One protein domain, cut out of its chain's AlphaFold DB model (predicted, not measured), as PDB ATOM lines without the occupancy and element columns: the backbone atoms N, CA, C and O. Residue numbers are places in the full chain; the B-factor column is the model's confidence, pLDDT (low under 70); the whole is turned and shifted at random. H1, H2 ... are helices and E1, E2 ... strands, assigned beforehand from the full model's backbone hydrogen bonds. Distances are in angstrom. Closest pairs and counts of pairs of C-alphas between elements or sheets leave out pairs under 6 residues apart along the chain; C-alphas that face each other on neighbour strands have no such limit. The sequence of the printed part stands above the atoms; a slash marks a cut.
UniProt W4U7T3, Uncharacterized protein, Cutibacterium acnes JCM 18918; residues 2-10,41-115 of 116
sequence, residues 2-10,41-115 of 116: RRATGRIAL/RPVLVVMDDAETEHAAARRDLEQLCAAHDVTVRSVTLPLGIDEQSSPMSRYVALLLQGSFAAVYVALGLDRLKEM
ATOM      1  N   ARG A   2      27.013 -54.715  12.635       92.56
ATOM      2  CA  ARG A   2      26.934 -56.076  12.045       92.56
ATOM      3  C   ARG A   2      27.477 -57.166  12.979       92.56
ATOM      4  O   ARG A   2      26.790 -58.133  13.261       92.56
ATOM      5  N   ARG A   3      28.690 -56.958  13.511       91.75
ATOM      6  CA  ARG A   3      29.319 -57.874  14.481       91.75
ATOM      7  C   ARG A   3      28.504 -57.999  15.776       91.75
ATOM      8  O   ARG A   3      28.233 -59.101  16.208       91.75
ATOM      9  N   ALA A   4      28.068 -56.870  16.335       93.69
ATOM     10  CA  ALA A   4      27.314 -56.823  17.591       93.69
ATOM     11  C   ALA A   4      25.960 -57.552  17.536       93.69
ATOM     12  O   ALA A   4      25.531 -58.139  18.519       93.69
ATOM     13  N   THR A   5      25.274 -57.497  16.393       91.69
ATOM     14  CA  THR A   5      23.922 -58.061  16.243       91.69
ATOM     15  C   THR A   5      23.899 -59.421  15.553       91.69
ATOM     16  O   THR A   5      22.879 -60.100  15.597       91.69
ATOM     17  N   GLY A   6      24.970 -59.801  14.846       91.62
ATOM     18  CA  GLY A   6      24.960 -60.934  13.913       91.62
ATOM     19  C   GLY A   6      24.045 -60.730  12.695       91.62
ATOM     20  O   GLY A   6      23.867 -61.648  11.898       91.62
ATOM     21  N   ARG A   7      23.453 -59.539  12.535       90.69
ATOM     22  CA  ARG A   7      22.514 -59.179  11.464       90.69
ATOM     23  C   ARG A   7      23.186 -58.235  10.468       90.69
ATOM     24  O   ARG A   7      24.193 -57.600  10.781       90.69
ATOM     25  N   ILE A   8      22.637 -58.137   9.258       92.44
ATOM     26  CA  ILE A   8      23.127 -57.205   8.232       92.44
ATOM     27  C   ILE A   8      23.006 -55.771   8.765       92.44
ATOM     28  O   ILE A   8      21.979 -55.394   9.322       92.44
ATOM     29  N   ALA A   9      24.061 -54.977   8.589       93.56
ATOM     30  CA  ALA A   9      24.049 -53.545   8.860       93.56
ATOM     31  C   ALA A   9      24.538 -52.820   7.605       93.56
ATOM     32  O   ALA A   9      25.605 -53.155   7.087       93.56
ATOM     33  N   LEU A  10      23.751 -51.857   7.137       94.44
ATOM     34  CA  LEU A  10      24.035 -51.034   5.968       94.44
ATOM     35  C   LEU A  10      24.228 -49.586   6.419       94.44
ATOM     36  O   LEU A  10      23.442 -49.076   7.213       94.44
ATOM     37  N   ARG A  41      12.758 -57.143  10.794       87.69
ATOM     38  CA  ARG A  41      12.475 -55.763  10.377       87.69
ATOM     39  C   ARG A  41      13.740 -54.908  10.454       87.69
ATOM     40  O   ARG A  41      14.536 -55.095  11.380       87.69
ATOM     41  N   PRO A  42      13.959 -53.989   9.498       93.00
ATOM     42  CA  PRO A  42      15.065 -53.050   9.594       93.00
ATOM     43  C   PRO A  42      14.842 -52.078  10.760       93.00
ATOM     44  O   PRO A  42      13.723 -51.869  11.225       93.00
ATOM     45  N   VAL A  43      15.935 -51.475  11.218       93.62
ATOM     46  CA  VAL A  43      15.945 -50.376  12.188       93.62
ATOM     47  C   VAL A  43      16.852 -49.301  11.616       93.62
ATOM     48  O   VAL A  43      17.985 -49.598  11.229       93.62
ATOM     49  N   LEU A  44      16.365 -48.063  11.563       95.75
ATOM     50  CA  LEU A  44      17.178 -46.918  11.175       95.75
ATOM     51  C   LEU A  44      17.912 -46.399  12.412       95.75
ATOM     52  O   LEU A  44      17.282 -46.030  13.403       95.75
ATOM     53  N   VAL A  45      19.242 -46.372  12.354       95.12
ATOM     54  CA  VAL A  45      20.077 -45.760  13.393       95.12
ATOM     55  C   VAL A  45      20.685 -44.481  12.838       95.12
ATOM     56  O   VAL A  45      21.399 -44.527  11.837       95.12
ATOM     57  N   VAL A  46      20.407 -43.352  13.483       94.94
ATOM     58  CA  VAL A  46      20.915 -42.030  13.105       94.94
ATOM     59  C   VAL A  46      22.051 -41.649  14.046       94.94
ATOM     60  O   VAL A  46      21.860 -41.602  15.258       94.94
ATOM     61  N   MET A  47      23.229 -41.379  13.493       94.12
ATOM     62  CA  MET A  47      24.332 -40.763  14.232       94.12
ATOM     63  C   MET A  47      24.162 -39.248  14.102       94.12
ATOM     64  O   MET A  47      24.336 -38.713  13.013       94.12
ATOM     65  N   ASP A  48      23.728 -38.597  15.173       93.50
ATOM     66  CA  ASP A  48      23.289 -37.203  15.175       93.50
ATOM     67  C   ASP A  48      24.378 -36.297  15.758       93.50
ATOM     68  O   ASP A  48      24.576 -36.245  16.975       93.50
ATOM     69  N   ASP A  49      25.111 -35.621  14.874       92.62
ATOM     70  CA  ASP A  49      26.216 -34.714  15.206       92.62
ATOM     71  C   ASP A  49      25.774 -33.257  15.387       92.62
ATOM     72  O   ASP A  49      26.631 -32.376  15.472       92.62
ATOM     73  N   ALA A  50      24.457 -33.031  15.486       89.19
ATOM     74  CA  ALA A  50      23.789 -31.733  15.540       89.19
ATOM     75  C   ALA A  50      23.885 -30.884  14.256       89.19
ATOM     76  O   ALA A  50      23.398 -29.753  14.247       89.19
ATOM     77  N   GLU A  51      24.438 -31.409  13.155       88.06
ATOM     78  CA  GLU A  51      24.443 -30.688  11.881       88.06
ATOM     79  C   GLU A  51      23.079 -30.721  11.187       88.06
ATOM     80  O   GLU A  51      22.331 -31.704  11.205       88.06
ATOM     81  N   THR A  52      22.756 -29.615  10.515       86.81
ATOM     82  CA  THR A  52      21.444 -29.424   9.876       86.81
ATOM     83  C   THR A  52      21.477 -29.532   8.355       86.81
ATOM     84  O   THR A  52      20.413 -29.581   7.733       86.81
ATOM     85  N   GLU A  53      22.663 -29.654   7.747       88.56
ATOM     86  CA  GLU A  53      22.845 -29.746   6.291       88.56
ATOM     87  C   GLU A  53      21.976 -30.852   5.667       88.56
ATOM     88  O   GLU A  53      21.365 -30.675   4.612       88.56
ATOM     89  N   HIS A  54      21.843 -31.984   6.359       88.56
ATOM     90  CA  HIS A  54      21.093 -33.147   5.883       88.56
ATOM     91  C   HIS A  54      19.712 -33.304   6.541       88.56
ATOM     92  O   HIS A  54      19.079 -34.357   6.422       88.56
ATOM     93  N   ALA A  55      19.193 -32.262   7.201       90.56
ATOM     94  CA  ALA A  55      17.931 -32.328   7.942       90.56
ATOM     95  C   ALA A  55      16.711 -32.655   7.062       90.56
ATOM     96  O   ALA A  55      15.757 -33.273   7.533       90.56
ATOM     97  N   ALA A  56      16.703 -32.247   5.788       93.56
ATOM     98  CA  ALA A  56      15.634 -32.610   4.852       93.56
ATOM     99  C   ALA A  56      15.654 -34.115   4.534       93.56
ATOM    100  O   ALA A  56      14.668 -34.803   4.774       93.56
ATOM    101  N   ALA A  57      16.808 -34.643   4.113       92.75
ATOM    102  CA  ALA A  57      16.973 -36.063   3.804       92.75
ATOM    103  C   ALA A  57      16.697 -36.966   5.019       92.75
ATOM    104  O   ALA A  57      16.085 -38.025   4.878       92.75
ATOM    105  N   ARG A  58      17.106 -36.533   6.221       92.94
ATOM    106  CA  ARG A  58      16.775 -37.215   7.479       92.94
ATOM    107  C   ARG A  58      15.267 -37.253   7.721       92.94
ATOM    108  O   ARG A  58      14.739 -38.330   7.979       92.94
ATOM    109  N   ARG A  59      14.574 -36.113   7.613       94.69
ATOM    110  CA  ARG A  59      13.113 -36.046   7.802       94.69
ATOM    111  C   ARG A  59      12.365 -36.926   6.806       94.69
ATOM    112  O   ARG A  59      11.433 -37.615   7.207       94.69
ATOM    113  N   ASP A  60      12.796 -36.957   5.547       95.44
ATOM    114  CA  ASP A  60      12.189 -37.813   4.525       95.44
ATOM    115  C   ASP A  60      12.343 -39.304   4.865       95.44
ATOM    116  O   ASP A  60      11.401 -40.081   4.697       95.44
ATOM    117  N   LEU A  61      13.511 -39.714   5.373       95.25
ATOM    118  CA  LEU A  61      13.733 -41.083   5.849       95.25
ATOM    119  C   LEU A  61      12.905 -41.403   7.097       95.25
ATOM    120  O   LEU A  61      12.327 -42.481   7.171       95.25
ATOM    121  N   GLU A  62      12.817 -40.488   8.061       95.62
ATOM    122  CA  GLU A  62      12.010 -40.669   9.276       95.62
ATOM    123  C   GLU A  62      10.516 -40.800   8.947       95.62
ATOM    124  O   GLU A  62       9.838 -41.665   9.505       95.62
ATOM    125  N   GLN A  63      10.008 -40.008   7.998       96.12
ATOM    126  CA  GLN A  63       8.639 -40.128   7.490       96.12
ATOM    127  C   GLN A  63       8.411 -41.468   6.788       96.12
ATOM    128  O   GLN A  63       7.387 -42.113   7.017       96.12
ATOM    129  N   LEU A  64       9.370 -41.915   5.972       95.50
ATOM    130  CA  LEU A  64       9.292 -43.222   5.325       95.50
ATOM    131  C   LEU A  64       9.289 -44.353   6.359       95.50
ATOM    132  O   LEU A  64       8.476 -45.273   6.284       95.50
ATOM    133  N   CYS A  65      10.149 -44.259   7.374       95.62
ATOM    134  CA  CYS A  65      10.156 -45.198   8.482       95.62
ATOM    135  C   CYS A  65       8.812 -45.213   9.212       95.62
ATOM    136  O   CYS A  65       8.294 -46.294   9.472       95.62
ATOM    137  N   ALA A  66       8.207 -44.055   9.484       94.19
ATOM    138  CA  ALA A  66       6.888 -43.985  10.106       94.19
ATOM    139  C   ALA A  66       5.800 -44.654   9.245       94.19
ATOM    140  O   ALA A  66       4.979 -45.401   9.774       94.19
ATOM    141  N   ALA A  67       5.826 -44.455   7.922       93.75
ATOM    142  CA  ALA A  67       4.873 -45.075   6.998       93.75
ATOM    143  C   ALA A  67       4.980 -46.613   6.961       93.75
ATOM    144  O   ALA A  67       3.965 -47.299   6.838       93.75
ATOM    145  N   HIS A  68       6.192 -47.154   7.113       92.69
ATOM    146  CA  HIS A  68       6.464 -48.599   7.132       92.69
ATOM    147  C   HIS A  68       6.586 -49.184   8.551       92.69
ATOM    148  O   HIS A  68       6.958 -50.349   8.713       92.69
ATOM    149  N   ASP A  69       6.276 -48.392   9.587       91.81
ATOM    150  CA  ASP A  69       6.431 -48.723  11.011       91.81
ATOM    151  C   ASP A  69       7.856 -49.211  11.381       91.81
ATOM    152  O   ASP A  69       8.063 -50.058  12.249       91.81
ATOM    153  N   VAL A  70       8.878 -48.722  10.685       93.62
ATOM    154  CA  VAL A  70      10.287 -49.010  10.973       93.62
ATOM    155  C   VAL A  70      10.742 -48.166  12.159       93.62
ATOM    156  O   VAL A  70      10.520 -46.959  12.216       93.62
ATOM    157  N   THR A  71      11.410 -48.801  13.124       93.56
ATOM    158  CA  THR A  71      11.903 -48.091  14.310       93.56
ATOM    159  C   THR A  71      13.090 -47.205  13.945       93.56
ATOM    160  O   THR A  71      14.042 -47.672  13.316       93.56
ATOM    161  N   VAL A  72      13.062 -45.956  14.408       95.94
ATOM    162  CA  VAL A  72      14.183 -45.012  14.317       95.94
ATOM    163  C   VAL A  72      14.817 -44.845  15.699       95.94
ATOM    164  O   VAL A  72      14.113 -44.682  16.698       95.94
ATOM    165  N   ARG A  73      16.148 -44.904  15.775       95.69
ATOM    166  CA  ARG A  73      16.927 -44.641  16.994       95.69
ATOM    167  C   ARG A  73      18.067 -43.685  16.694       95.69
ATOM    168  O   ARG A  73      18.838 -43.932  15.775       95.69
ATOM    169  N   SER A  74      18.211 -42.649  17.508       94.44
ATOM    170  CA  SER A  74      19.301 -41.685  17.367       94.44
ATOM    171  C   SER A  74      20.357 -41.887  18.447       94.44
ATOM    172  O   SER A  74      20.031 -42.081  19.618       94.44
ATOM    173  N   VAL A  75      21.620 -41.821  18.043       94.94
ATOM    174  CA  VAL A  75      22.772 -41.635  18.923       94.94
ATOM    175  C   VAL A  75      23.164 -40.172  18.794       94.94
ATOM    176  O   VAL A  75      23.666 -39.766  17.752       94.94
ATOM    177  N   THR A  76      22.874 -39.387  19.823       94.50
ATOM    178  CA  THR A  76      23.135 -37.942  19.859       94.50
ATOM    179  C   THR A  76      24.429 -37.643  20.598       94.50
ATOM    180  O   THR A  76      24.945 -38.502  21.313       94.50
ATOM    181  N   LEU A  77      24.915 -36.407  20.493       94.62
ATOM    182  CA  LEU A  77      26.060 -35.930  21.266       94.62
ATOM    183  C   LEU A  77      25.863 -36.129  22.786       94.62
ATOM    184  O   LEU A  77      24.736 -36.021  23.285       94.62
ATOM    185  N   PRO A  78      26.936 -36.446  23.530       94.06
ATOM    186  CA  PRO A  78      26.883 -36.606  24.973       94.06
ATOM    187  C   PRO A  78      26.909 -35.239  25.667       94.06
ATOM    188  O   PRO A  78      27.262 -34.221  25.074       94.06
ATOM    189  N   LEU A  79      26.589 -35.219  26.963       90.81
ATOM    190  CA  LEU A  79      26.650 -33.993  27.759       90.81
ATOM    191  C   LEU A  79      28.056 -33.366  27.706       90.81
ATOM    192  O   LEU A  79      29.054 -34.052  27.925       90.81
ATOM    193  N   GLY A  80      28.117 -32.056  27.456       90.88
ATOM    194  CA  GLY A  80      29.371 -31.300  27.362       90.88
ATOM    195  C   GLY A  80      29.977 -31.234  25.958       90.88
ATOM    196  O   GLY A  80      31.013 -30.597  25.796       90.88
ATOM    197  N   ILE A  81      29.341 -31.853  24.959       94.12
ATOM    198  CA  ILE A  81      29.641 -31.665  23.538       94.12
ATOM    199  C   ILE A  81      28.367 -31.176  22.852       94.12
ATOM    200  O   ILE A  81      27.290 -31.740  23.041       94.12
ATOM    201  N   ASP A  82      28.494 -30.131  22.050       92.69
ATOM    202  CA  ASP A  82      27.384 -29.449  21.390       92.69
ATOM    203  C   ASP A  82      27.758 -29.020  19.963       92.69
ATOM    204  O   ASP A  82      28.844 -29.318  19.463       92.69
ATOM    205  N   GLU A  83      26.851 -28.306  19.303       89.62
ATOM    206  CA  GLU A  83      27.048 -27.738  17.966       89.62
ATOM    207  C   GLU A  83      28.239 -26.762  17.874       89.62
ATOM    208  O   GLU A  83      28.845 -26.645  16.811       89.62
ATOM    209  N   GLN A  84      28.630 -26.111  18.978       91.81
ATOM    210  CA  GLN A  84      29.751 -25.160  19.023       91.81
ATOM    211  C   GLN A  84      31.104 -25.865  19.195       91.81
ATOM    212  O   GLN A  84      32.167 -25.277  18.985       91.81
ATOM    213  N   SER A  85      31.076 -27.141  19.571       93.25
ATOM    214  CA  SER A  85      32.262 -27.979  19.679       93.25
ATOM    215  C   SER A  85      32.869 -28.250  18.301       93.25
ATOM    216  O   SER A  85      32.171 -28.297  17.288       93.25
ATOM    217  N   SER A  86      34.187 -28.476  18.252       94.88
ATOM    218  CA  SER A  86      34.867 -28.739  16.980       94.88
ATOM    219  C   SER A  86      34.277 -29.971  16.265       94.88
ATOM    220  O   SER A  86      33.929 -30.947  16.942       94.88
ATOM    221  N   PRO A  87      34.236 -30.001  14.917       93.38
ATOM    222  CA  PRO A  87      33.733 -31.159  14.173       93.38
ATOM    223  C   PRO A  87      34.435 -32.469  14.554       93.38
ATOM    224  O   PRO A  87      33.800 -33.515  14.672       93.38
ATOM    225  N   MET A  88      35.741 -32.404  14.837       95.44
ATOM    226  CA  MET A  88      36.513 -33.558  15.299       95.44
ATOM    227  C   MET A  88      36.042 -34.052  16.674       95.44
ATOM    228  O   MET A  88      35.907 -35.255  16.885       95.44
ATOM    229  N   SER A  89      35.763 -33.138  17.606       95.12
ATOM    230  CA  SER A  89      35.244 -33.481  18.935       95.12
ATOM    231  C   SER A  89      33.883 -34.171  18.844       95.12
ATOM    232  O   SER A  89      33.692 -35.212  19.473       95.12
ATOM    233  N   ARG A  90      32.964 -33.640  18.026       95.12
ATOM    234  CA  ARG A  90      31.634 -34.232  17.795       95.12
ATOM    235  C   ARG A  90      31.735 -35.619  17.161       95.12
ATOM    236  O   ARG A  90      31.120 -36.565  17.650       95.12
ATOM    237  N   TYR A  91      32.584 -35.762  16.142       95.00
ATOM    238  CA  TYR A  91      32.846 -37.044  15.488       95.00
ATOM    239  C   TYR A  91      33.373 -38.101  16.468       95.00
ATOM    240  O   TYR A  91      32.829 -39.203  16.541       95.00
ATOM    241  N   VAL A  92      34.405 -37.774  17.256       96.62
ATOM    242  CA  VAL A  92      34.983 -38.708  18.238       96.62
ATOM    243  C   VAL A  92      33.963 -39.079  19.314       96.62
ATOM    244  O   VAL A  92      33.864 -40.253  19.677       96.62
ATOM    245  N   ALA A  93      33.184 -38.110  19.800       96.00
ATOM    246  CA  ALA A  93      32.144 -38.345  20.795       96.00
ATOM    247  C   ALA A  93      31.080 -39.332  20.285       96.00
ATOM    248  O   ALA A  93      30.804 -40.339  20.943       96.00
ATOM    249  N   LEU A  94      30.561 -39.111  19.073       96.12
ATOM    250  CA  LEU A  94      29.600 -40.017  18.444       96.12
ATOM    251  C   LEU A  94      30.181 -41.389  18.142       96.12
ATOM    252  O   LEU A  94      29.503 -42.397  18.342       96.12
ATOM    253  N   LEU A  95      31.427 -41.455  17.671       96.00
ATOM    254  CA  LEU A  95      32.102 -42.723  17.424       96.00
ATOM    255  C   LEU A  95      32.199 -43.545  18.717       96.00
ATOM    256  O   LEU A  95      31.927 -44.751  18.708       96.00
ATOM    257  N   LEU A  96      32.539 -42.899  19.836       96.00
ATOM    258  CA  LEU A  96      32.622 -43.541  21.145       96.00
ATOM    259  C   LEU A  96      31.243 -43.992  21.649       96.00
ATOM    260  O   LEU A  96      31.100 -45.149  22.047       96.00
ATOM    261  N   GLN A  97      30.217 -43.139  21.574       95.75
ATOM    262  CA  GLN A  97      28.849 -43.521  21.947       95.75
ATOM    263  C   GLN A  97      28.295 -44.641  21.068       95.75
ATOM    264  O   GLN A  97      27.703 -45.582  21.588       95.75
ATOM    265  N   GLY A  98      28.516 -44.588  19.754       95.25
ATOM    266  CA  GLY A  98      28.111 -45.640  18.825       95.25
ATOM    267  C   GLY A  98      28.817 -46.966  19.115       95.25
ATOM    268  O   GLY A  98      28.193 -48.028  19.068       95.25
ATOM    269  N   SER A  99      30.102 -46.917  19.481       94.25
ATOM    270  CA  SER A  99      30.868 -48.099  19.894       94.25
ATOM    271  C   SER A  99      30.330 -48.692  21.194       94.25
ATOM    272  O   SER A  99      30.097 -49.899  21.269       94.25
ATOM    273  N   PHE A 100      30.057 -47.846  22.190       94.56
ATOM    274  CA  PHE A 100      29.448 -48.263  23.451       94.56
ATOM    275  C   PHE A 100      28.055 -48.871  23.236       94.56
ATOM    276  O   PHE A 100      27.774 -49.965  23.725       94.56
ATOM    277  N   ALA A 101      27.209 -48.220  22.432       94.56
ATOM    278  CA  ALA A 101      25.884 -48.716  22.075       94.56
ATOM    279  C   ALA A 101      25.959 -50.081  21.377       94.56
ATOM    280  O   ALA A 101      25.188 -50.981  21.702       94.56
ATOM    281  N   ALA A 102      26.914 -50.275  20.461       94.75
ATOM    282  CA  ALA A 102      27.106 -51.560  19.799       94.75
ATOM    283  C   ALA A 102      27.467 -52.678  20.793       94.75
ATOM    284  O   ALA A 102      26.916 -53.772  20.688       94.75
ATOM    285  N   VAL A 103      28.346 -52.412  21.765       95.62
ATOM    286  CA  VAL A 103      28.683 -53.378  22.827       95.62
ATOM    287  C   VAL A 103      27.462 -53.686  23.695       95.62
ATOM    288  O   VAL A 103      27.190 -54.850  23.978       95.62
ATOM    289  N   TYR A 104      26.686 -52.667  24.070       95.25
ATOM    290  CA  TYR A 104      25.497 -52.845  24.905       95.25
ATOM    291  C   TYR A 104      24.402 -53.657  24.198       95.25
ATOM    292  O   TYR A 104      23.788 -54.537  24.797       95.25
ATOM    293  N   VAL A 105      24.202 -53.423  22.897       94.19
ATOM    294  CA  VAL A 105      23.293 -54.230  22.071       94.19
ATOM    295  C   VAL A 105      23.761 -55.683  22.004       94.19
ATOM    296  O   VAL A 105      22.943 -56.585  22.148       94.19
ATOM    297  N   ALA A 106      25.058 -55.933  21.821       95.38
ATOM    298  CA  ALA A 106      25.569 -57.300  21.808       95.38
ATOM    299  C   ALA A 106      25.400 -58.002  23.156       95.38
ATOM    300  O   ALA A 106      25.067 -59.181  23.179       95.38
ATOM    301  N   LEU A 107      25.594 -57.285  24.267       95.44
ATOM    302  CA  LEU A 107      25.316 -57.803  25.603       95.44
ATOM    303  C   LEU A 107      23.837 -58.195  25.747       95.44
ATOM    304  O   LEU A 107      23.547 -59.302  26.183       95.44
ATOM    305  N   GLY A 108      22.912 -57.327  25.324       93.75
ATOM    306  CA  GLY A 108      21.471 -57.605  25.365       93.75
ATOM    307  C   GLY A 108      21.016 -58.743  24.443       93.75
ATOM    308  O   GLY A 108      19.957 -59.318  24.666       93.75
ATOM    309  N   LEU A 109      21.813 -59.081  23.427       92.75
ATOM    310  CA  LEU A 109      21.582 -60.210  22.520       92.75
ATOM    311  C   LEU A 109      22.388 -61.466  22.900       92.75
ATOM    312  O   LEU A 109      22.385 -62.425  22.134       92.75
ATOM    313  N   ASP A 110      23.107 -61.451  24.029       94.31
ATOM    314  CA  ASP A 110      24.029 -62.512  24.473       94.31
ATOM    315  C   ASP A 110      25.129 -62.875  23.445       94.31
ATOM    316  O   ASP A 110      25.613 -64.000  23.351       94.31
ATOM    317  N   ARG A 111      25.571 -61.891  22.649       93.25
ATOM    318  CA  ARG A 111      26.597 -62.046  21.596       93.25
ATOM    319  C   ARG A 111      27.952 -61.441  21.950       93.25
ATOM    320  O   ARG A 111      28.825 -61.323  21.091       93.25
ATOM    321  N   LEU A 112      28.168 -61.048  23.205       91.31
ATOM    322  CA  LEU A 112      29.385 -60.331  23.605       91.31
ATOM    323  C   LEU A 112      30.672 -61.120  23.296       91.31
ATOM    324  O   LEU A 112      31.665 -60.536  22.872       91.31
ATOM    325  N   LYS A 113      30.644 -62.450  23.445       87.75
ATOM    326  CA  LYS A 113      31.800 -63.333  23.196       87.75
ATOM    327  C   LYS A 113      32.267 -63.340  21.738       87.75
ATOM    328  O   LYS A 113      33.415 -63.666  21.484       87.75
ATOM    329  N   GLU A 114      31.397 -62.982  20.800       83.94
ATOM    330  CA  GLU A 114      31.699 -62.952  19.364       83.94
ATOM    331  C   GLU A 114      32.225 -61.586  18.895       83.94
ATOM    332  O   GLU A 114      32.519 -61.386  17.712       83.94
ATOM    333  N   MET A 115      32.287 -60.601  19.800       75.81
ATOM    334  CA  MET A 115      32.825 -59.279  19.491       75.81
ATOM    335  C   MET A 115      34.348 -59.194  19.628       75.81
ATOM    336  O   MET A 115      34.945 -58.376  18.911       75.81
TER     337      MET A 115
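Overview. This is residues 2 to 10 and 41 to 115 of the 116 residues of an uncharacterized protein of Cutibacterium acnes JCM 18918 (UniProt W4U7T3). What would one see first? Two parallel strands, E1 and E2, make a narrow ribbon between two helices, with H2 over one face and the much longer H3 over the other; H3 runs on past the ribbon, and the short H1 packs on it at residues 102 to 106. What are the parts, in order? The printed part has 84 residues with three named helices and two named strands, in the order H1, E1, H2, E2, H3; the class is mixed, helices and strands, and the sheet's order is E1, E2, all parallel. How large and how dense is it? It is only just loose, close to compact, with a radius of gyration of the C-alphas of 14.4 A and spans of 38 by 33 by 18 A.

Arrangement. What does H1, residues 2 to 5, meet? It touches residues 102 to 106 of H3, residues 87 to 108, and the closest C-alphas, those of Ala 4 and Ala 106, are 4.6 A apart. How do the strands pair? E1, residues 43 to 48, and E2, residues 71 to 76, are parallel neighbours at 20 degrees, with N 46 and O 73 at 2.8 A and N 73 and O 44 at 2.9 A, within hydrogen-bond range. With H2, residues 55 to 67, they form a strand-helix-strand unit, two parallel strands with a helix between them in the chain, and its crossover is right-handed. Where are the helices nearest to the strands? The closest C-alphas of H2 and E2, those of Cys 65 and Thr 71, are 6.7 A apart; those of E2 and H3, Val 75 and Gly 98, are also 6.7 A apart. H2 and H3 are apart. How are the helices' backbones formed? Every O i to N i+4 pair is within hydrogen-bond range in H2 and H3; H1 is too short for such a pair, and its 1 pair of O i and N i+3 is not within range.

Along the chain. Where do the first elements lie? H1, residues 2 to 5, begins at C-alpha 2, (26.934, -56.076, 12.045), and is 5.5 A long. E1, residues 43 to 48, is 15.4 A long from C-alpha 43 at (15.945, -50.376, 12.188). And the later ones? H2, residues 55 to 67, is 18.3 A long; E2, residues 71 to 76, is 16.1 A long. H3, residues 87 to 108, is 31.2 A long and ends at C-alpha 108, (21.471, -57.605, 25.365).

Size, cuts and confidence. Which C-alphas are farthest apart? Those of Ala 56 and Lys 113, at 39.3 A. Is the printed part cut? Residues 11 to 40 are not printed, and C-alphas 10 and 41 are 13.2 A apart across the cut. Of the links printed whole, H2 to E2 is tight, E1 to H2 and E2 to H3 are short. How confident is the model? The mean pLDDT of the printed part is 93.2, and no printed residue is under 70.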